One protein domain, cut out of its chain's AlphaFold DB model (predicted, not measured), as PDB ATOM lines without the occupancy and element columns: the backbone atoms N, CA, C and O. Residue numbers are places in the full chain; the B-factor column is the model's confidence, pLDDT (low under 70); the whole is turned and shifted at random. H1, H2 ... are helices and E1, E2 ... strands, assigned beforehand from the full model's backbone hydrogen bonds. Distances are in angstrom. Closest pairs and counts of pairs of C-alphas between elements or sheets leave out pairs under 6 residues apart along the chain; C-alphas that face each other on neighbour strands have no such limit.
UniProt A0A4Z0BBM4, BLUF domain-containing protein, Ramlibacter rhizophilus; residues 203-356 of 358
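What this domain is: This is residues 203 to 356 of the 358 residues of the protein "BLUF domain-containing protein" of Ramlibacter rhizophilus (UniProt A0A4Z0BBM4). A strongly twisted sheet of seven strands is the middle of three layers, with H4 and H5 over one face and H1 and H6 over the other. H1 covers mainly E3 and E4, H4 to H6 cover the part with E5, E6 and E7, and the short H2 packs on H4. The 154 printed residues have six named helices and seven named strands, in the order E1 H1 E2 E3 E4 H2 H3 E5 H4 E6 H5 E7 H6; the class is mixed. The sheet, E2 E3 E4 E1 E5 E6 E7, is mixed parallel and antiparallel. The whole is compact, with a radius of gyration of the C-alphas of 14.4 A and spans of 39 by 38 by 28 A.

How they stand to each other: E2, residues 227 to 233, E3, 238 to 244, and E4, 255 to 258, form a meander, each strand the antiparallel neighbour of the one before; N 230 and O 241 are 2.9 A apart, N 242 and O 257 2.9 A. E1, 203 to 206, is parallel to E4, with N 204 and O 256 2.8 A apart, and to E5, 277 to 281, with N 205 and O 279 2.9 A apart. E6, 308 to 313, is parallel to E5, with N 310 and O 278 2.8 A apart, and to E7, 333 to 337, with N 336 and O 311 2.8 A apart. H1, 211 to 222, runs along the strands at a height over the sheet of 7.6 A. H5, 316 to 329, lies over E6 and E7 at 8.9 A. H4, 286 to 300, touches H5 at a shallow tilt of 30 degrees, the same way; the closest C-alphas, of Gly 297 and Leu 329, are 5.3 A apart. H6, 343 to 354, only just touches H1, with 3 pairs of C-alphas within 8 A, the closest Phe 215 and Cys 343 at 5.5 A. H2, 260 to 264, touches H4, the C-alphas of Leu 263 and Ala 299 being closest at 5.8 A. H3, 266 to 274, only grazes the sheet. Each O i to N i+4 pair is within hydrogen-bond range in H1 and H4; in H2 0 of 1 are, with 2 of 2 O i to N i+3 pairs, in H3 3 of 5, H5 8 of 10, H6 6 of 8.

Where its parts are: E1 begins at C-alpha 203, (-50.515, 25.507, 42.661). E3 is 20.2 A long, H4 21.0 A and H5 20.5 A. H6 ends at C-alpha 354, (-50.671, 36.240, 43.092).

The domain as a whole: The C-alphas farthest apart, of Asp 236 and Gly 249, are 40.4 A apart. The printed part has no cut and no long link. Its mean pLDDT is 93.0, and no printed residue is under 70.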
ATOM      1  N   LEU A 203     -51.283  26.748  42.690       96.50
ATOM      2  CA  LEU A 203     -50.515  25.507  42.661       96.50
ATOM      3  C   LEU A 203     -49.079  25.834  42.279       96.50
ATOM      4  O   LEU A 203     -48.825  26.681  41.430       96.50
ATOM      5  N   VAL A 204     -48.148  25.154  42.932       97.31
ATOM      6  CA  VAL A 204     -46.714  25.263  42.715       97.31
ATOM      7  C   VAL A 204     -46.233  23.940  42.139       97.31
ATOM      8  O   VAL A 204     -46.378  22.883  42.761       97.31
ATOM      9  N   ALA A 205     -45.640  23.998  40.954       96.31
ATOM     10  CA  ALA A 205     -44.950  22.880  40.331       96.31
ATOM     11  C   ALA A 205     -43.507  23.285  40.029       96.31
ATOM     12  O   ALA A 205     -43.212  24.456  39.809       96.31
ATOM     13  N   CYS A 206     -42.591  22.320  40.015       92.12
ATOM     14  CA  CYS A 206     -41.197  22.570  39.665       92.12
ATOM     15  C   CYS A 206     -40.754  21.705  38.486       92.12
ATOM     16  O   CYS A 206     -41.185  20.555  38.317       92.12
ATOM     17  N   THR A 207     -39.859  22.263  37.674       86.56
ATOM     18  CA  THR A 207     -39.297  21.565  36.517       86.56
ATOM     19  C   THR A 207     -38.460  20.362  36.951       86.56
ATOM     20  O   THR A 207     -38.557  19.287  36.353       86.56
ATOM     21  N   LEU A 208     -37.699  20.499  38.042       84.00
ATOM     22  CA  LEU A 208     -36.796  19.473  38.560       84.00
ATOM     23  C   LEU A 208     -36.919  19.308  40.081       84.00
ATOM     24  O   LEU A 208     -37.255  20.249  40.795       84.00
ATOM     25  N   GLY A 209     -36.621  18.098  40.562       85.00
ATOM     26  CA  GLY A 209     -36.495  17.801  41.988       85.00
ATOM     27  C   GLY A 209     -37.783  18.013  42.779       85.00
ATOM     28  O   GLY A 209     -38.879  17.702  42.309       85.00
ATOM     29  N   THR A 210     -37.621  18.519  43.998       88.50
ATOM     30  CA  THR A 210     -38.681  18.700  44.998       88.50
ATOM     31  C   THR A 210     -38.853  20.162  45.415       88.50
ATOM     32  O   THR A 210     -39.496  20.436  46.427       88.50
ATOM     33  N   THR A 211     -38.320  21.114  44.643       91.94
ATOM     34  CA  THR A 211     -38.296  22.545  44.991       91.94
ATOM     35  C   THR A 211     -39.686  23.107  45.294       91.94
ATOM     36  O   THR A 211     -39.833  23.885  46.230       91.94
ATOM     37  N   ALA A 212     -40.730  22.656  44.588       94.44
ATOM     38  CA  ALA A 212     -42.109  23.052  44.887       94.44
ATOM     39  C   ALA A 212     -42.553  22.652  46.308       94.44
ATOM     40  O   ALA A 212     -43.196  23.440  47.000       94.44
ATOM     41  N   PHE A 213     -42.179  21.455  46.768       95.19
ATOM     42  CA  PHE A 213     -42.461  20.983  48.128       95.19
ATOM     43  C   PHE A 213     -41.633  21.750  49.163       95.19
ATOM     44  O   PHE A 213     -42.168  22.195  50.175       95.19
ATOM     45  N   ALA A 214     -40.343  21.974  48.889       95.31
ATOM     46  CA  ALA A 214     -39.483  22.784  49.753       95.31
ATOM     47  C   ALA A 214     -40.052  24.202  49.946       95.31
ATOM     48  O   ALA A 214     -40.138  24.681  51.075       95.31
ATOM     49  N   PHE A 215     -40.535  24.821  48.867       96.50
ATOM     50  CA  PHE A 215     -41.169  26.133  48.900       96.50
ATOM     51  C   PHE A 215     -42.460  26.153  49.731       96.50
ATOM     52  O   PHE A 215     -42.649  27.037  50.565       96.50
ATOM     53  N   VAL A 216     -43.333  25.155  49.569       95.69
ATOM     54  CA  VAL A 216     -44.573  25.037  50.359       95.69
ATOM     55  C   VAL A 216     -44.291  24.818  51.845       95.69
ATOM     56  O   VAL A 216     -44.926  25.445  52.696       95.69
ATOM     57  N   ARG A 217     -43.300  23.989  52.182       95.69
ATOM     58  CA  ARG A 217     -42.855  23.790  53.570       95.69
ATOM     59  C   ARG A 217     -42.259  25.064  54.162       95.69
ATOM     60  O   ARG A 217     -42.544  25.388  55.312       95.69
ATOM     61  N   TRP A 218     -41.480  25.808  53.378       96.50
ATOM     62  CA  TRP A 218     -40.955  27.110  53.783       96.50
ATOM     63  C   TRP A 218     -42.085  28.119  54.045       96.50
ATOM     64  O   TRP A 218     -42.083  28.769  55.090       96.50
ATOM     65  N   LEU A 219     -43.099  28.190  53.172       94.88
ATOM     66  CA  LEU A 219     -44.288  29.025  53.391       94.88
ATOM     67  C   LEU A 219     -44.985  28.662  54.707       94.88
ATOM     68  O   LEU A 219     -45.324  29.553  55.487       94.88
ATOM     69  N   ALA A 220     -45.154  27.368  54.989       92.69
ATOM     70  CA  ALA A 220     -45.723  26.910  56.252       92.69
ATOM     71  C   ALA A 220     -44.893  27.363  57.459       92.69
ATOM     72  O   ALA A 220     -45.456  27.928  58.397       92.69
ATOM     73  N   ALA A 221     -43.568  27.205  57.415       93.12
ATOM     74  CA  ALA A 221     -42.679  27.636  58.491       93.12
ATOM     75  C   ALA A 221     -42.762  29.154  58.738       93.12
ATOM     76  O   ALA A 221     -43.008  29.591  59.863       93.12
ATOM     77  N   CYS A 222     -42.647  29.969  57.685       91.19
ATOM     78  CA  CYS A 222     -42.678  31.430  57.794       91.19
ATOM     79  C   CYS A 222     -44.042  31.992  58.213       91.19
ATOM     80  O   CYS A 222     -44.115  33.105  58.734       91.19
ATOM     81  N   ARG A 223     -45.131  31.252  57.986       85.75
ATOM     82  CA  ARG A 223     -46.500  31.680  58.313       85.75
ATOM     83  C   ARG A 223     -47.093  30.967  59.524       85.75
ATOM     84  O   ARG A 223     -48.271  31.160  59.804       85.75
ATOM     85  N   ARG A 224     -46.303  30.150  60.237       81.31
ATOM     86  CA  ARG A 224     -46.779  29.262  61.323       81.31
ATOM     87  C   ARG A 224     -47.974  28.391  60.881       81.31
ATOM     88  O   ARG A 224     -48.839  28.006  61.675       81.31
ATOM     89  N   GLY A 225     -48.022  28.101  59.582       81.19
ATOM     90  CA  GLY A 225     -48.972  27.201  58.956       81.19
ATOM     91  C   GLY A 225     -48.585  25.752  59.221       81.19
ATOM     92  O   GLY A 225     -47.493  25.450  59.701       81.19
ATOM     93  N   ARG A 226     -49.489  24.834  58.894       84.50
ATOM     94  CA  ARG A 226     -49.195  23.405  58.911       84.50
ATOM     95  C   ARG A 226     -49.266  22.866  57.497       84.50
ATOM     96  O   ARG A 226     -50.160  23.240  56.745       84.50
ATOM     97  N   VAL A 227     -48.311  22.003  57.175       89.94
ATOM     98  CA  VAL A 227     -48.319  21.258  55.923       89.94
ATOM     99  C   VAL A 227     -49.229  20.051  56.086       89.94
ATOM    100  O   VAL A 227     -49.071  19.270  57.024       89.94
ATOM    101  N   GLU A 228     -50.182  19.920  55.176       89.31
ATOM    102  CA  GLU A 228     -51.045  18.753  55.060       89.31
ATOM    103  C   GLU A 228     -50.596  17.938  53.850       89.31
ATOM    104  O   GLU A 228     -50.465  18.456  52.733       89.31
ATOM    105  N   HIS A 229     -50.344  16.655  54.080       90.69
ATOM    106  CA  HIS A 229     -49.856  15.744  53.057       90.69
ATOM    107  C   HIS A 229     -51.028  14.989  52.439       90.69
ATOM    108  O   HIS A 229     -51.912  14.483  53.134       90.69
ATOM    109  N   ARG A 230     -51.033  14.884  51.111       90.25
ATOM    110  CA  ARG A 230     -51.984  14.034  50.392       90.25
ATOM    111  C   ARG A 230     -51.266  13.196  49.360       90.25
ATOM    112  O   ARG A 230     -50.284  13.630  48.760       90.25
ATOM    113  N   ARG A 231     -51.800  12.009  49.115       90.94
ATOM    114  CA  ARG A 231     -51.349  11.109  48.061       90.94
ATOM    115  C   ARG A 231     -52.493  10.895  47.089       90.94
ATOM    116  O   ARG A 231     -53.534  10.372  47.474       90.94
ATOM    117  N   PHE A 232     -52.301  11.334  45.854       86.44
ATOM    118  CA  PHE A 232     -53.242  11.143  44.766       86.44
ATOM    119  C   PHE A 232     -52.814   9.957  43.913       86.44
ATOM    120  O   PHE A 232     -51.651   9.866  43.531       86.44
ATOM    121  N   ALA A 233     -53.764   9.108  43.545       84.62
ATOM    122  CA  ALA A 233     -53.535   7.991  42.644       84.62
ATOM    123  C   ALA A 233     -54.563   7.968  41.504       84.62
ATOM    124  O   ALA A 233     -55.745   8.248  41.698       84.62
ATOM    125  N   GLY A 234     -54.103   7.646  40.300       85.25
ATOM    126  CA  GLY A 234     -54.910   7.449  39.097       85.25
ATOM    127  C   GLY A 234     -54.900   5.986  38.651       85.25
ATOM    128  O   GLY A 234     -54.905   5.068  39.474       85.25
ATOM    129  N   LEU A 235     -54.888   5.772  37.333       79.25
ATOM    130  CA  LEU A 235     -54.675   4.445  36.743       79.25
ATOM    131  C   LEU A 235     -53.232   3.981  36.981       79.25
ATOM    132  O   LEU A 235     -53.015   3.045  37.748       79.25
ATOM    133  N   ASP A 236     -52.274   4.729  36.425       81.50
ATOM    134  CA  ASP A 236     -50.838   4.396  36.427       81.50
ATOM    135  C   ASP A 236     -49.977   5.500  37.063       81.50
ATOM    136  O   ASP A 236     -48.765   5.584  36.870       81.50
ATOM    137  N   LEU A 237     -50.619   6.416  37.791       82.38
ATOM    138  CA  LEU A 237     -49.968   7.572  38.396       82.38
ATOM    139  C   LEU A 237     -50.207   7.584  39.893       82.38
ATOM    140  O   LEU A 237     -51.335   7.433  40.342       82.38
ATOM    141  N   ASP A 238     -49.144   7.851  40.635       86.06
ATOM    142  CA  ASP A 238     -49.175   8.102  42.067       86.06
ATOM    143  C   ASP A 238     -48.325   9.336  42.367       86.06
ATOM    144  O   ASP A 238     -47.177   9.450  41.908       86.06
ATOM    145  N   VAL A 239     -48.928  10.311  43.037       88.69
ATOM    146  CA  VAL A 239     -48.399  11.661  43.191       88.69
ATOM    147  C   VAL A 239     -48.687  12.184  44.588       88.69
ATOM    148  O   VAL A 239     -49.836  12.332  44.991       88.69
ATOM    149  N   ALA A 240     -47.626  12.539  45.304       88.94
ATOM    150  CA  ALA A 240     -47.746  13.304  46.533       88.94
ATOM    151  C   ALA A 240     -48.042  14.777  46.227       88.94
ATOM    152  O   ALA A 240     -47.503  15.358  45.277       88.94
ATOM    153  N   THR A 241     -48.867  15.386  47.070       91.75
ATOM    154  CA  THR A 241     -49.067  16.832  47.130       91.75
ATOM    155  C   THR A 241     -48.922  17.305  48.561       91.75
ATOM    156  O   THR A 241     -49.339  16.610  49.490       91.75
ATOM    157  N   GLU A 242     -48.421  18.516  48.724       93.62
ATOM    158  CA  GLU A 242     -48.372  19.199  50.008       93.62
ATOM    159  C   GLU A 242     -49.196  20.466  49.929       93.62
ATOM    160  O   GLU A 242     -49.136  21.197  48.943       93.62
ATOM    161  N   LEU A 243     -49.985  20.712  50.960       91.38
ATOM    162  CA  LEU A 243     -50.830  21.883  51.057       91.38
ATOM    163  C   LEU A 243     -50.429  22.674  52.294       91.38
ATOM    164  O   LEU A 243     -50.304  22.105  53.373       91.38
ATOM    165  N   VAL A 244     -50.326  23.989  52.149       91.06
ATOM    166  CA  VAL A 244     -50.338  24.918  53.279       91.06
ATOM    167  C   VAL A 244     -51.468  25.915  53.085       91.06
ATOM    168  O   VAL A 244     -51.620  26.486  52.009       91.06
ATOM    169  N   ASP A 245     -52.256  26.120  54.134       87.81
ATOM    170  CA  ASP A 245     -53.226  27.208  54.227       87.81
ATOM    171  C   ASP A 245     -52.639  28.332  55.092       87.81
ATOM    172  O   ASP A 245     -52.090  28.076  56.170       87.81
ATOM    173  N   PHE A 246     -52.692  29.565  54.592       87.38
ATOM    174  CA  PHE A 246     -52.184  30.755  55.273       87.38
ATOM    175  C   PHE A 246     -52.882  32.016  54.763       87.38
ATOM    176  O   PHE A 246     -53.575  32.001  53.745       87.38
ATOM    177  N   ARG A 247     -52.666  33.137  55.458       86.75
ATOM    178  CA  ARG A 247     -53.188  34.449  55.059       86.75
ATOM    179  C   ARG A 247     -52.082  35.382  54.575       86.75
ATOM    180  O   ARG A 247     -50.991  35.417  55.145       86.75
ATOM    181  N   CYS A 248     -52.391  36.168  53.549       86.25
ATOM    182  CA  CYS A 248     -51.605  37.305  53.084       86.25
ATOM    183  C   CYS A 248     -52.460  38.570  53.245       86.25
ATOM    184  O   CYS A 248     -53.300  38.873  52.401       86.25
ATOM    185  N   GLY A 249     -52.310  39.280  54.367       86.12
ATOM    186  CA  GLY A 249     -53.245  40.344  54.748       86.12
ATOM    187  C   GLY A 249     -54.659  39.786  54.964       86.12
ATOM    188  O   GLY A 249     -54.847  38.830  55.722       86.12
ATOM    189  N   ALA A 250     -55.652  40.354  54.273       83.06
ATOM    190  CA  ALA A 250     -57.040  39.883  54.312       83.06
ATOM    191  C   ALA A 250     -57.317  38.654  53.416       83.06
ATOM    192  O   ALA A 250     -58.381  38.044  53.526       83.06
ATOM    193  N   LEU A 251     -56.372  38.259  52.560       85.62
ATOM    194  CA  LEU A 251     -56.547  37.167  51.605       85.62
ATOM    195  C   LEU A 251     -56.162  35.820  52.230       85.62
ATOM    196  O   LEU A 251     -55.016  35.638  52.641       85.62
ATOM    197  N   ALA A 252     -57.086  34.859  52.273       86.50
ATOM    198  CA  ALA A 252     -56.749  33.452  52.479       86.50
ATOM    199  C   ALA A 252     -56.143  32.894  51.186       86.50
ATOM    200  O   ALA A 252     -56.754  32.996  50.121       86.50
ATOM    201  N   LEU A 253     -54.933  32.341  51.274       88.50
ATOM    202  CA  LEU A 253     -54.135  31.991  50.107       88.50
ATOM    203  C   LEU A 253     -53.488  30.606  50.240       88.50
ATOM    204  O   LEU A 253     -52.279  30.513  50.456       88.50
ATOM    205  N   PRO A 254     -54.244  29.504  50.104       90.19
ATOM    206  CA  PRO A 254     -53.641  28.189  50.165       90.19
ATOM    207  C   PRO A 254     -52.708  27.941  48.976       90.19
ATOM    208  O   PRO A 254     -53.053  28.215  47.820       90.19
ATOM    209  N   ALA A 255     -51.548  27.355  49.266       93.25
ATOM    210  CA  ALA A 255     -50.559  26.942  48.279       93.25
ATOM    211  C   ALA A 255     -50.488  25.415  48.204       93.25
ATOM    212  O   ALA A 255     -50.333  24.747  49.229       93.25
ATOM    213  N   VAL A 256     -50.578  24.867  46.991       94.12
ATOM    214  CA  VAL A 256     -50.508  23.418  46.741       94.12
ATOM    215  C   VAL A 256     -49.236  23.078  45.980       94.12
ATOM    216  O   VAL A 256     -49.124  23.376  44.799       94.12
ATOM    217  N   GLY A 257     -48.292  22.414  46.631       95.56
ATOM    218  CA  GLY A 257     -47.093  21.863  46.008       95.56
ATOM    219  C   GLY A 257     -47.403  20.507  45.392       95.56
ATOM    220  O   GLY A 257     -47.921  19.619  46.071       95.56
ATOM    221  N   MET A 258     -47.096  20.330  44.109       93.44
ATOM    222  CA  MET A 258     -47.384  19.096  43.378       93.44
ATOM    223  C   MET A 258     -46.245  18.739  42.420       93.44
ATOM    224  O   MET A 258     -45.666  19.595  41.750       93.44
ATOM    225  N   ALA A 259     -45.950  17.443  42.290       91.38
ATOM    226  CA  ALA A 259     -45.050  16.979  41.240       91.38
ATOM    227  C   ALA A 259     -45.700  17.139  39.856       91.38
ATOM    228  O   ALA A 259     -46.852  16.761  39.666       91.38
ATOM    229  N   ARG A 260     -44.936  17.576  38.847       90.25
ATOM    230  CA  ARG A 260     -45.420  17.827  37.471       90.25
ATOM    231  C   ARG A 260     -46.258  16.705  36.836       90.25
ATOM    232  O   ARG A 260     -47.159  16.980  36.054       90.25
ATOM    233  N   LYS A 261     -46.006  15.436  37.185       90.56
ATOM    234  CA  LYS A 261     -46.808  14.287  36.713       90.56
ATOM    235  C   LYS A 261     -48.261  14.301  37.218       90.56
ATOM    236  O   LYS A 261     -49.124  13.723  36.569       90.56
ATOM    237  N   GLY A 262     -48.540  14.981  38.332       91.50
ATOM    238  CA  GLY A 262     -49.880  15.129  38.904       91.50
ATOM    239  C   GLY A 262     -50.824  15.987  38.074       91.50
ATOM    240  O   GLY A 262     -52.034  15.808  38.187       91.50
ATOM    241  N   LEU A 263     -50.297  16.831  37.179       93.19
ATOM    242  CA  LEU A 263     -51.094  17.612  36.225       93.19
ATOM    243  C   LEU A 263     -51.876  16.722  35.244       93.19
ATOM    244  O   LEU A 263     -52.880  17.154  34.691       93.19
ATOM    245  N   LYS A 264     -51.455  15.461  35.064       92.81
ATOM    246  CA  LYS A 264     -52.157  14.479  34.225       92.81
ATOM    247  C   LYS A 264     -53.338  13.801  34.922       92.81
ATOM    248  O   LYS A 264     -54.105  13.109  34.260       92.81
ATOM    249  N   LEU A 265     -53.478  13.943  36.243       94.00
ATOM    250  CA  LEU A 265     -54.564  13.295  36.976       94.00
ATOM    251  C   LEU A 265     -55.907  13.959  36.625       94.00
ATOM    252  O   LEU A 265     -56.003  15.186  36.732       94.00
ATOM    253  N   PRO A 266     -56.954  13.180  36.294       94.38
ATOM    254  CA  PRO A 266     -58.271  13.726  35.968       94.38
ATOM    255  C   PRO A 266     -58.832  14.663  37.035       94.38
ATOM    256  O   PRO A 266     -59.285  15.766  36.736       94.38
ATOM    257  N   LEU A 267     -58.724  14.264  38.307       94.94
ATOM    258  CA  LEU A 267     -59.155  15.104  39.419       94.94
ATOM    259  C   LEU A 267     -58.356  16.412  39.499       94.94
ATOM    260  O   LEU A 267     -58.955  17.461  39.699       94.94
ATOM    261  N   THR A 268     -57.033  16.388  39.307       94.12
ATOM    262  CA  THR A 268     -56.226  17.622  39.299       94.12
ATOM    263  C   THR A 268     -56.736  18.594  38.240       94.12
ATOM    264  O   THR A 268     -56.974  19.756  38.554       94.12
ATOM    265  N   ARG A 269     -56.964  18.115  37.013       94.94
ATOM    266  CA  ARG A 269     -57.435  18.939  35.890       94.94
ATOM    267  C   ARG A 269     -58.812  19.539  36.157       94.94
ATOM    268  O   ARG A 269     -59.013  20.720  35.906       94.94
ATOM    269  N   ALA A 270     -59.721  18.769  36.758       94.19
ATOM    270  CA  ALA A 270     -61.022  19.279  37.187       94.19
ATOM    271  C   ALA A 270     -60.900  20.370  38.271       94.19
ATOM    272  O   ALA A 270     -61.656  21.342  38.277       94.19
ATOM    273  N   LEU A 271     -59.929  20.242  39.182       92.62
ATOM    274  CA  LEU A 271     -59.706  21.203  40.265       92.62
ATOM    275  C   LEU A 271     -59.044  22.509  39.803       92.62
ATOM    276  O   LEU A 271     -59.258  23.530  40.465       92.62
ATOM    277  N   LEU A 272     -58.283  22.492  38.696       93.44
ATOM    278  CA  LEU A 272     -57.582  23.665  38.147       93.44
ATOM    279  C   LEU A 272     -58.520  24.846  37.854       93.44
ATOM    280  O   LEU A 272     -58.089  25.986  37.978       93.44
ATOM    281  N   ARG A 273     -59.810  24.595  37.588       88.62
ATOM    282  CA  ARG A 273     -60.823  25.626  37.293       88.62
ATOM    283  C   ARG A 273     -61.002  26.708  38.369       88.62
ATOM    284  O   ARG A 273     -61.546  27.757  38.074       88.62
ATOM    285  N   GLY A 274     -60.598  26.477  39.618       83.38
ATOM    286  CA  GLY A 274     -60.567  27.568  40.612       83.38
ATOM    287  C   GLY A 274     -59.251  27.634  41.363       83.38
ATOM    288  O   GLY A 274     -59.222  27.781  42.586       83.38
ATOM    289  N   TYR A 275     -58.170  27.453  40.616       91.06
ATOM    290  CA  TYR A 275     -56.896  28.062  40.951       91.06
ATOM    291  C   TYR A 275     -56.847  29.418  40.259       91.06
ATOM    292  O   TYR A 275     -57.243  29.519  39.103       91.06
ATOM    293  N   SER A 276     -56.370  30.449  40.953       91.69
ATOM    294  CA  SER A 276     -56.101  31.737  40.310       91.69
ATOM    295  C   SER A 276     -54.785  31.684  39.535       91.69
ATOM    296  O   SER A 276     -54.686  32.237  38.444       91.69
ATOM    297  N   HIS A 277     -53.791  30.966  40.073       95.88
ATOM    298  CA  HIS A 277     -52.442  30.928  39.512       95.88
ATOM    299  C   HIS A 277     -51.789  29.539  39.545       95.88
ATOM    300  O   HIS A 277     -52.035  28.717  40.436       95.88
ATOM    301  N   LEU A 278     -50.876  29.322  38.597       97.50
ATOM    302  CA  LEU A 278     -49.919  28.220  38.547       97.50
ATOM    303  C   LEU A 278     -48.492  28.769  38.578       97.50
ATOM    304  O   LEU A 278     -48.003  29.290  37.581       97.50
ATOM    305  N   ALA A 279     -47.807  28.628  39.709       97.94
ATOM    306  CA  ALA A 279     -46.406  29.003  39.847       97.94
ATOM    307  C   ALA A 279     -45.493  27.859  39.373       97.94
ATOM    308  O   ALA A 279     -45.505  26.763  39.940       97.94
ATOM    309  N   LEU A 280     -44.690  28.116  38.341       97.88
ATOM    310  CA  LEU A 280     -43.717  27.176  37.789       97.88
ATOM    311  C   LEU A 280     -42.315  27.575  38.241       97.88
ATOM    312  O   LEU A 280     -41.764  28.565  37.771       97.88
ATOM    313  N   LEU A 281     -41.731  26.794  39.148       97.62
ATOM    314  CA  LEU A 281     -40.345  26.967  39.577       97.62
ATOM    315  C   LEU A 281     -39.420  26.373  38.509       97.62
ATOM    316  O   LEU A 281     -39.317  25.144  38.379       97.62
ATOM    317  N   LEU A 282     -38.807  27.255  37.722       96.94
ATOM    318  CA  LEU A 282     -38.025  26.915  36.536       96.94
ATOM    319  C   LEU A 282     -36.631  26.387  36.909       96.94
ATOM    320  O   LEU A 282     -36.156  26.544  38.033       96.94
ATOM    321  N   CYS A 283     -35.956  25.739  35.962       94.75
ATOM    322  CA  CYS A 283     -34.541  25.375  36.089       94.75
ATOM    323  C   CYS A 283     -33.719  25.926  34.910       94.75
ATOM    324  O   CYS A 283     -34.315  26.409  33.954       94.75
ATOM    325  N   PRO A 284     -32.375  25.838  34.925       93.38
ATOM    326  CA  PRO A 284     -31.542  26.331  33.818       93.38
ATOM    327  C   PRO A 284     -31.747  25.617  32.466       93.38
ATOM    328  O   PRO A 284     -31.257  26.080  31.447       93.38
ATOM    329  N   ASP A 285     -32.444  24.480  32.451       95.00
ATOM    330  CA  ASP A 285     -32.749  23.708  31.240       95.00
ATOM    331  C   ASP A 285     -34.062  24.199  30.597       95.00
ATOM    332  O   ASP A 285     -35.163  23.907  31.084       95.00
ATOM    333  N   GLU A 286     -33.934  24.951  29.502       94.62
ATOM    334  CA  GLU A 286     -35.053  25.535  28.753       94.62
ATOM    335  C   GLU A 286     -36.017  24.479  28.197       94.62
ATOM    336  O   GLU A 286     -37.236  24.639  28.300       94.62
ATOM    337  N   ALA A 287     -35.495  23.367  27.671       95.81
ATOM    338  CA  ALA A 287     -36.314  22.308  27.088       95.81
ATOM    339  C   ALA A 287     -37.223  21.670  28.146       95.81
ATOM    340  O   ALA A 287     -38.403  21.403  27.896       95.81
ATOM    341  N   ARG A 288     -36.715  21.472  29.368       95.69
ATOM    342  CA  ARG A 288     -37.539  20.965  30.474       95.69
ATOM    343  C   ARG A 288     -38.587  21.975  30.930       95.69
ATOM    344  O   ARG A 288     -39.699  21.558  31.260       95.69
ATOM    345  N   ASN A 289     -38.257  23.266  30.959       97.06
ATOM    346  CA  ASN A 289     -39.220  24.316  31.299       97.06
ATOM    347  C   ASN A 289     -40.357  24.369  30.271       97.06
ATOM    348  O   ASN A 289     -41.528  24.382  30.654       97.06
ATOM    349  N   LEU A 290     -40.023  24.306  28.979       97.38
ATOM    350  CA  LEU A 290     -41.002  24.239  27.898       97.38
ATOM    351  C   LEU A 290     -41.883  22.987  28.021       97.38
ATOM    352  O   LEU A 290     -43.105  23.077  27.949       97.38
ATOM    353  N   ALA A 291     -41.288  21.827  28.308       96.81
ATOM    354  CA  ALA A 291     -42.034  20.587  28.510       96.81
ATOM    355  C   ALA A 291     -42.933  20.610  29.764       96.81
ATOM    356  O   ALA A 291     -43.897  19.842  29.852       96.81
ATOM    357  N   LEU A 292     -42.621  21.424  30.778       96.75
ATOM    358  CA  LEU A 292     -43.520  21.663  31.909       96.75
ATOM    359  C   LEU A 292     -44.679  22.579  31.498       96.75
ATOM    360  O   LEU A 292     -45.824  22.259  31.808       96.75
ATOM    361  N   LEU A 293     -44.400  23.662  30.769       98.06
ATOM    362  CA  LEU A 293     -45.420  24.583  30.260       98.06
ATOM    363  C   LEU A 293     -46.416  23.875  29.326       98.06
ATOM    364  O   LEU A 293     -47.621  24.036  29.487       98.06
ATOM    365  N   GLN A 294     -45.938  23.015  28.423       97.50
ATOM    366  CA  GLN A 294     -46.796  22.194  27.558       97.50
ATOM    367  C   GLN A 294     -47.738  21.296  28.371       97.50
ATOM    368  O   GLN A 294     -48.936  21.257  28.103       97.50
ATOM    369  N   ARG A 295     -47.234  20.646  29.431       96.69
ATOM    370  CA  ARG A 295     -48.075  19.847  30.343       96.69
ATOM    371  C   ARG A 295     -49.127  20.690  31.061       96.69
ATOM    372  O   ARG A 295     -50.216  20.190  31.327       96.69
ATOM    373  N   VAL A 296     -48.809  21.938  31.402       97.56
ATOM    374  CA  VAL A 296     -49.793  22.881  31.957       97.56
ATOM    375  C   VAL A 296     -50.861  23.208  30.915       97.56
ATOM    376  O   VAL A 296     -52.044  23.153  31.247       97.56
ATOM    377  N   GLY A 297     -50.468  23.457  29.662       97.12
ATOM    378  CA  GLY A 297     -51.395  23.653  28.542       97.12
ATOM    379  C   GLY A 297     -52.346  22.472  28.365       97.12
ATOM    380  O   GLY A 297     -53.558  22.648  28.400       97.12
ATOM    381  N   GLU A 298     -51.822  21.246  28.298       96.06
ATOM    382  CA  GLU A 298     -52.624  20.013  28.219       96.06
ATOM    383  C   GLU A 298     -53.607  19.870  29.396       96.06
ATOM    384  O   GLU A 298     -54.767  19.469  29.228       96.06
ATOM    385  N   ALA A 299     -53.150  20.194  30.609       95.75
ATOM    386  CA  ALA A 299     -53.970  20.121  31.810       95.75
ATOM    387  C   ALA A 299     -55.119  21.141  31.788       95.75
ATOM    388  O   ALA A 299     -56.215  20.819  32.254       95.75
ATOM    389  N   CYS A 300     -54.879  22.320  31.207       96.00
ATOM    390  CA  CYS A 300     -55.817  23.436  31.145       96.00
ATOM    391  C   CYS A 300     -56.663  23.487  29.862       96.00
ATOM    392  O   CYS A 300     -57.608  24.263  29.813       96.00
ATOM    393  N   ALA A 301     -56.387  22.653  28.855       92.81
ATOM    394  CA  ALA A 301     -56.969  22.754  27.509       92.81
ATOM    395  C   ALA A 301     -58.510  22.722  27.435       92.81
ATOM    396  O   ALA A 301     -59.084  23.162  26.446       92.81
ATOM    397  N   ARG A 302     -59.190  22.188  28.459       88.81
ATOM    398  CA  ARG A 302     -60.664  22.150  28.543       88.81
ATOM    399  C   ARG A 302     -61.252  23.144  29.545       88.81
ATOM    400  O   ARG A 302     -62.440  23.074  29.850       88.81
ATOM    401  N   LEU A 303     -60.427  24.009  30.130       90.62
ATOM    402  CA  LEU A 303     -60.896  25.027  31.055       90.62
ATOM    403  C   LEU A 303     -61.421  26.221  30.252       90.62
ATOM    404  O   LEU A 303     -60.730  26.666  29.340       90.62
ATOM    405  N   PRO A 304     -62.605  26.759  30.592       87.19
ATOM    406  CA  PRO A 304     -63.091  27.979  29.952       87.19
ATOM    407  C   PRO A 304     -62.169  29.166  30.260       87.19
ATOM    408  O   PRO A 304     -61.916  29.993  29.395       87.19
ATOM    409  N   GLU A 305     -61.637  29.206  31.483       89.75
ATOM    410  CA  GLU A 305     -60.699  30.215  31.966       89.75
ATOM    411  C   GLU A 305     -59.551  29.492  32.684       89.75
ATOM    412  O   GLU A 305     -59.747  28.961  33.786       89.75
ATOM    413  N   PRO A 306     -58.374  29.359  32.050       94.19
ATOM    414  CA  PRO A 306     -57.226  28.735  32.684       94.19
ATOM    415  C   PRO A 306     -56.582  29.676  33.719       94.19
ATOM    416  O   PRO A 306     -56.596  30.894  33.535       94.19
ATOM    417  N   PRO A 307     -55.972  29.138  34.792       95.25
ATOM    418  CA  PRO A 307     -55.211  29.947  35.743       95.25
ATOM    419  C   PRO A 307     -54.039  30.658  35.057       95.25
ATOM    420  O   PRO A 307     -53.387  30.090  34.176       95.25
ATOM    421  N   ALA A 308     -53.705  31.859  35.528       96.56
ATOM    422  CA  ALA A 308     -52.510  32.553  35.069       96.56
ATOM    423  C   ALA A 308     -51.253  31.764  35.466       96.56
ATOM    424  O   ALA A 308     -51.107  31.295  36.598       96.56
ATOM    425  N   VAL A 309     -50.320  31.612  34.535       98.12
ATOM    426  CA  VAL A 309     -49.058  30.909  34.754       98.12
ATOM    427  C   VAL A 309     -47.998  31.918  35.156       98.12
ATOM    428  O   VAL A 309     -47.716  32.851  34.414       98.12
ATOM    429  N   VAL A 310     -47.372  31.717  36.310       98.44
ATOM    430  CA  VAL A 310     -46.254  32.539  36.778       98.44
ATOM    431  C   VAL A 310     -44.979  31.713  36.715       98.44
ATOM    432  O   VAL A 310     -44.788  30.798  37.514       98.44
ATOM    433  N   GLY A 311     -44.095  32.006  35.766       98.00
ATOM    434  CA  GLY A 311     -42.765  31.409  35.753       98.00
ATOM    435  C   GLY A 311     -41.860  32.112  36.755       98.00
ATOM    436  O   GLY A 311     -41.718  33.329  36.688       98.00
ATOM    437  N   VAL A 312     -41.213  31.354  37.640       98.12
ATOM    438  CA  VAL A 312     -40.165  31.860  38.536       98.12
ATOM    439  C   VAL A 312     -38.821  31.368  38.034       98.12
ATOM    440  O   VAL A 312     -38.579  30.160  38.025       98.12
ATOM    441  N   GLY A 313     -37.953  32.282  37.620       97.19
ATOM    442  CA  GLY A 313     -36.628  31.963  37.100       97.19
ATOM    443  C   GLY A 313     -35.701  33.172  37.128       97.19
ATOM    444  O   GLY A 313     -36.144  34.305  37.270       97.19
ATOM    445  N   ALA A 314     -34.396  32.931  37.021       94.69
ATOM    446  CA  ALA A 314     -33.396  33.998  37.063       94.69
ATOM    447  C   ALA A 314     -33.065  34.578  35.675       94.69
ATOM    448  O   ALA A 314     -32.479  35.653  35.604       94.69
ATOM    449  N   ASP A 315     -33.417  33.879  34.589       94.31
ATOM    450  CA  ASP A 315     -33.052  34.250  33.219       94.31
ATOM    451  C   ASP A 315     -34.215  34.936  32.467       94.31
ATOM    452  O   ASP A 315     -35.211  34.279  32.136       94.31
ATOM    453  N   PRO A 316     -34.094  36.236  32.129       93.69
ATOM    454  CA  PRO A 316     -35.092  36.952  31.338       93.69
ATOM    455  C   PRO A 316     -35.316  36.372  29.934       93.69
ATOM    456  O   PRO A 316     -36.435  36.457  29.421       93.69
ATOM    457  N   ARG A 317     -34.294  35.780  29.295       92.94
ATOM    458  CA  ARG A 317     -34.433  35.215  27.940       92.94
ATOM    459  C   ARG A 317     -35.313  33.969  27.957       92.94
ATOM    460  O   ARG A 317     -36.253  33.882  27.165       92.94
ATOM    461  N   GLY A 318     -35.095  33.074  28.921       93.75
ATOM    462  CA  GLY A 318     -35.970  31.931  29.169       93.75
ATOM    463  C   GLY A 318     -37.431  32.329  29.417       93.75
ATOM    464  O   GLY A 318     -38.342  31.668  28.916       93.75
ATOM    465  N   HIS A 319     -37.687  33.442  30.116       97.19
ATOM    466  CA  HIS A 319     -39.051  33.962  30.284       97.19
ATOM    467  C   HIS A 319     -39.689  34.411  28.965       97.19
ATOM    468  O   HIS A 319     -40.860  34.108  28.738       97.19
ATOM    469  N   ALA A 320     -38.946  35.091  28.087       96.19
ATOM    470  CA  ALA A 320     -39.460  35.514  26.784       96.19
ATOM    471  C   ALA A 320     -39.862  34.310  25.911       96.19
ATOM    472  O   ALA A 320     -40.940  34.310  25.313       96.19
ATOM    473  N   ALA A 321     -39.045  33.252  25.904       96.00
ATOM    474  CA  ALA A 321     -39.352  32.012  25.193       96.00
ATOM    475  C   ALA A 321     -40.619  31.325  25.737       96.00
ATOM    476  O   ALA A 321     -41.482  30.900  24.969       96.00
ATOM    477  N   LEU A 322     -40.770  31.251  27.064       98.06
ATOM    478  CA  LEU A 322     -41.957  30.667  27.696       98.06
ATOM    479  C   LEU A 322     -43.217  31.508  27.474       98.06
ATOM    480  O   LEU A 322     -44.283  30.941  27.260       98.06
ATOM    481  N   HIS A 323     -43.103  32.837  27.478       97.94
ATOM    482  CA  HIS A 323     -44.222  33.723  27.165       97.94
ATOM    483  C   HIS A 323     -44.728  33.489  25.733       97.94
ATOM    484  O   HIS A 323     -45.925  33.280  25.532       97.94
ATOM    485  N   ALA A 324     -43.820  33.419  24.752       97.50
ATOM    486  CA  ALA A 324     -44.172  33.103  23.368       97.50
ATOM    487  C   ALA A 324     -44.813  31.708  23.228       97.50
ATOM    488  O   ALA A 324     -45.785  31.542  22.496       97.50
ATOM    489  N   ALA A 325     -44.313  30.713  23.968       97.94
ATOM    490  CA  ALA A 325     -44.852  29.353  23.959       97.94
ATOM    491  C   ALA A 325     -46.197  29.203  24.697       97.94
ATOM    492  O   ALA A 325     -46.941  28.261  24.422       97.94
ATOM    493  N   ALA A 326     -46.527  30.104  25.626       97.94
ATOM    494  CA  ALA A 326     -47.778  30.074  26.383       97.94
ATOM    495  C   ALA A 326     -48.981  30.560  25.555       97.94
ATOM    496  O   ALA A 326     -50.080  30.023  25.698       97.94
ATOM    497  N   ALA A 327     -48.763  31.524  24.655       96.06
ATOM    498  CA  ALA A 327     -49.804  32.107  23.808       96.06
ATOM    499  C   ALA A 327     -50.601  31.075  22.976       96.06
ATOM    500  O   ALA A 327     -51.827  31.060  23.100       96.06
ATOM    501  N   PRO A 328     -49.981  30.163  22.193       97.06
ATOM    502  CA  PRO A 328     -50.731  29.153  21.435       97.06
ATOM    503  C   PRO A 328     -51.441  28.118  22.322       97.06
ATOM    504  O   PRO A 328     -52.315  27.404  21.842       97.06
ATOM    505  N   LEU A 329     -51.087  28.030  23.610       96.56
ATOM    506  CA  LEU A 329     -51.757  27.174  24.595       96.56
ATOM    507  C   LEU A 329     -52.942  27.878  25.281       96.56
ATOM    508  O   LEU A 329     -53.578  27.275  26.144       96.56
ATOM    509  N   GLY A 330     -53.219  29.145  24.945       95.62
ATOM    510  CA  GLY A 330     -54.258  29.951  25.591       95.62
ATOM    511  C   GLY A 330     -53.939  30.318  27.043       95.62
ATOM    512  O   GLY A 330     -54.851  30.569  27.826       95.62
ATOM    513  N   LEU A 331     -52.659  30.313  27.432       97.19
ATOM    514  CA  LEU A 331     -52.223  30.580  28.803       97.19
ATOM    515  C   LEU A 331     -51.693  32.010  28.942       97.19
ATOM    516  O   LEU A 331     -50.780  32.416  28.221       97.19
ATOM    517  N   ALA A 332     -52.193  32.751  29.933       97.12
ATOM    518  CA  ALA A 332     -51.590  34.016  30.343       97.12
ATOM    519  C   ALA A 332     -50.299  33.741  31.127       97.12
ATOM    520  O   ALA A 332     -50.348  33.103  32.179       97.12
ATOM    521  N   TYR A 333     -49.153  34.210  30.628       98.31
ATOM    522  CA  TYR A 333     -47.848  33.985  31.255       98.31
ATOM    523  C   TYR A 333     -47.260  35.265  31.855       98.31
ATOM    524  O   TYR A 333     -47.060  36.255  31.149       98.31
ATOM    525  N   LEU A 334     -46.914  35.200  33.139       97.75
ATOM    526  CA  LEU A 334     -46.267  36.247  33.925       97.75
ATOM    527  C   LEU A 334     -44.857  35.796  34.334       97.75
ATOM    528  O   LEU A 334     -44.650  34.646  34.731       97.75
ATOM    529  N   ALA A 335     -43.886  36.705  34.265       97.75
ATOM    530  CA  ALA A 335     -42.508  36.443  34.672       97.75
ATOM    531  C   ALA A 335     -42.237  36.977  36.086       97.75
ATOM    532  O   ALA A 335     -42.559  38.122  36.398       97.75
ATOM    533  N   ALA A 336     -41.603  36.158  36.923       97.75
ATOM    534  CA  ALA A 336     -41.124  36.523  38.248       97.75
ATOM    535  C   ALA A 336     -39.618  36.235  38.337       97.75
ATOM    536  O   ALA A 336     -39.202  35.079  38.435       97.75
ATOM    537  N   LEU A 337     -38.803  37.294  38.306       97.50
ATOM    538  CA  LEU A 337     -37.347  37.171  38.351       97.50
ATOM    539  C   LEU A 337     -36.864  36.853  39.774       97.50
ATOM    540  O   LEU A 337     -36.907  37.712  40.655       97.50
ATOM    541  N   ALA A 338     -36.415  35.618  40.000       97.31
ATOM    542  CA  ALA A 338     -35.827  35.147  41.260       97.31
ATOM    543  C   ALA A 338     -35.069  33.821  41.060       97.31
ATOM    544  O   ALA A 338     -35.374  33.071  40.133       97.31
ATOM    545  N   ASP A 339     -34.127  33.482  41.954       96.00
ATOM    546  CA  ASP A 339     -33.613  32.105  42.039       96.00
ATOM    547  C   ASP A 339     -34.714  31.207  42.635       96.00
ATOM    548  O   ASP A 339     -35.084  31.403  43.798       96.00
ATOM    549  N   PRO A 340     -35.220  30.195  41.906       94.56
ATOM    550  CA  PRO A 340     -36.292  29.327  42.397       94.56
ATOM    551  C   PRO A 340     -35.904  28.478  43.616       94.56
ATOM    552  O   PRO A 340     -36.769  27.859  44.236       94.56
ATOM    553  N   ARG A 341     -34.610  28.407  43.958       93.12
ATOM    554  CA  ARG A 341     -34.096  27.742  45.166       93.12
ATOM    555  C   ARG A 341     -34.103  28.661  46.388       93.12
ATOM    556  O   ARG A 341     -34.173  28.160  47.509       93.12
ATOM    557  N   ASP A 342     -34.069  29.980  46.192       96.19
ATOM    558  CA  ASP A 342     -34.276  30.948  47.266       96.19
ATOM    559  C   ASP A 342     -35.779  31.106  47.509       96.19
ATOM    560  O   ASP A 342     -36.476  31.835  46.802       96.19
ATOM    561  N   CYS A 343     -36.296  30.416  48.525       96.81
ATOM    562  CA  CYS A 343     -37.718  30.465  48.855       96.81
ATOM    563  C   CYS A 343     -38.178  31.880  49.254       96.81
ATOM    564  O   CYS A 343     -39.290  32.282  48.906       96.81
ATOM    565  N   ALA A 344     -37.331  32.659  49.934       96.94
ATOM    566  CA  ALA A 344     -37.681  34.011  50.359       96.94
ATOM    567  C   ALA A 344     -37.735  34.974  49.166       96.94
ATOM    568  O   ALA A 344     -38.706  35.725  49.027       96.94
ATOM    569  N   GLY A 345     -36.733  34.923  48.285       97.31
ATOM    570  CA  GLY A 345     -36.719  35.659  47.021       97.31
ATOM    571  C   GLY A 345     -37.863  35.257  46.094       97.31
ATOM    572  O   GLY A 345     -38.585  36.124  45.605       97.31
ATOM    573  N   THR A 346     -38.104  33.952  45.949       97.25
ATOM    574  CA  THR A 346     -39.227  33.397  45.181       97.25
ATOM    575  C   THR A 346     -40.559  33.954  45.674       97.25
ATOM    576  O   THR A 346     -41.349  34.456  44.878       97.25
ATOM    577  N   TRP A 347     -40.819  33.935  46.985       96.31
ATOM    578  CA  TRP A 347     -42.058  34.496  47.523       96.31
ATOM    579  C   TRP A 347     -42.149  36.012  47.336       96.31
ATOM    580  O   TRP A 347     -43.223  36.514  47.012       96.31
ATOM    581  N   ARG A 348     -41.043  36.750  47.497       96.19
ATOM    582  CA  ARG A 348     -41.007  38.204  47.265       96.19
ATOM    583  C   ARG A 348     -41.404  38.556  45.828       96.19
ATOM    584  O   ARG A 348     -42.150  39.513  45.647       96.19
ATOM    585  N   ALA A 349     -40.948  37.773  44.850       96.50
ATOM    586  CA  ALA A 349     -41.277  37.952  43.438       96.50
ATOM    587  C   ALA A 349     -42.697  37.464  43.085       96.50
ATOM    588  O   ALA A 349     -43.396  38.115  42.315       96.50
ATOM    589  N   LEU A 350     -43.153  36.351  43.673       95.38
ATOM    590  CA  LEU A 350     -44.479  35.773  43.411       95.38
ATOM    591  C   LEU A 350     -45.633  36.550  44.053       95.38
ATOM    592  O   LEU A 350     -46.689  36.703  43.441       95.38
ATOM    593  N   ARG A 351     -45.460  37.014  45.297       94.25
ATOM    594  CA  ARG A 351     -46.523  37.638  46.096       94.25
ATOM    595  C   ARG A 351     -47.286  38.748  45.359       94.25
ATOM    596  O   ARG A 351     -48.510  38.659  45.374       94.25
ATOM    597  N   PRO A 352     -46.647  39.761  44.735       94.44
ATOM    598  CA  PRO A 352     -47.386  40.847  44.085       94.44
ATOM    599  C   PRO A 352     -48.225  40.379  42.890       94.44
ATOM    600  O   PRO A 352     -49.249  40.986  42.602       94.44
ATOM    601  N   LEU A 353     -47.819  39.294  42.220       94.25
ATOM    602  CA  LEU A 353     -48.543  38.735  41.077       94.25
ATOM    603  C   LEU A 353     -49.756  37.910  41.521       94.25
ATOM    604  O   LEU A 353     -50.794  37.959  40.878       94.25
ATOM    605  N   ILE A 354     -49.630  37.171  42.627       90.88
ATOM    606  CA  ILE A 354     -50.671  36.240  43.092       90.88
ATOM    607  C   ILE A 354     -51.658  36.907  44.056       90.88
ATOM    608  O   ILE A 354     -52.851  36.645  43.990       90.88
ATOM    609  N   ALA A 355     -51.174  37.733  44.984       84.38
ATOM    610  CA  ALA A 355     -51.984  38.339  46.044       84.38
ATOM    611  C   ALA A 355     -52.302  39.825  45.799       84.38
ATOM    612  O   ALA A 355     -52.971  40.440  46.629       84.38
ATOM    613  N   GLY A 356     -51.813  40.395  44.691       74.94
ATOM    614  CA  GLY A 356     -51.836  41.831  44.422       74.94
ATOM    615  C   GLY A 356     -50.749  42.605  45.179       74.94
ATOM    616  O   GLY A 356     -50.084  42.083  46.082       74.94
TER     617      GLY A 356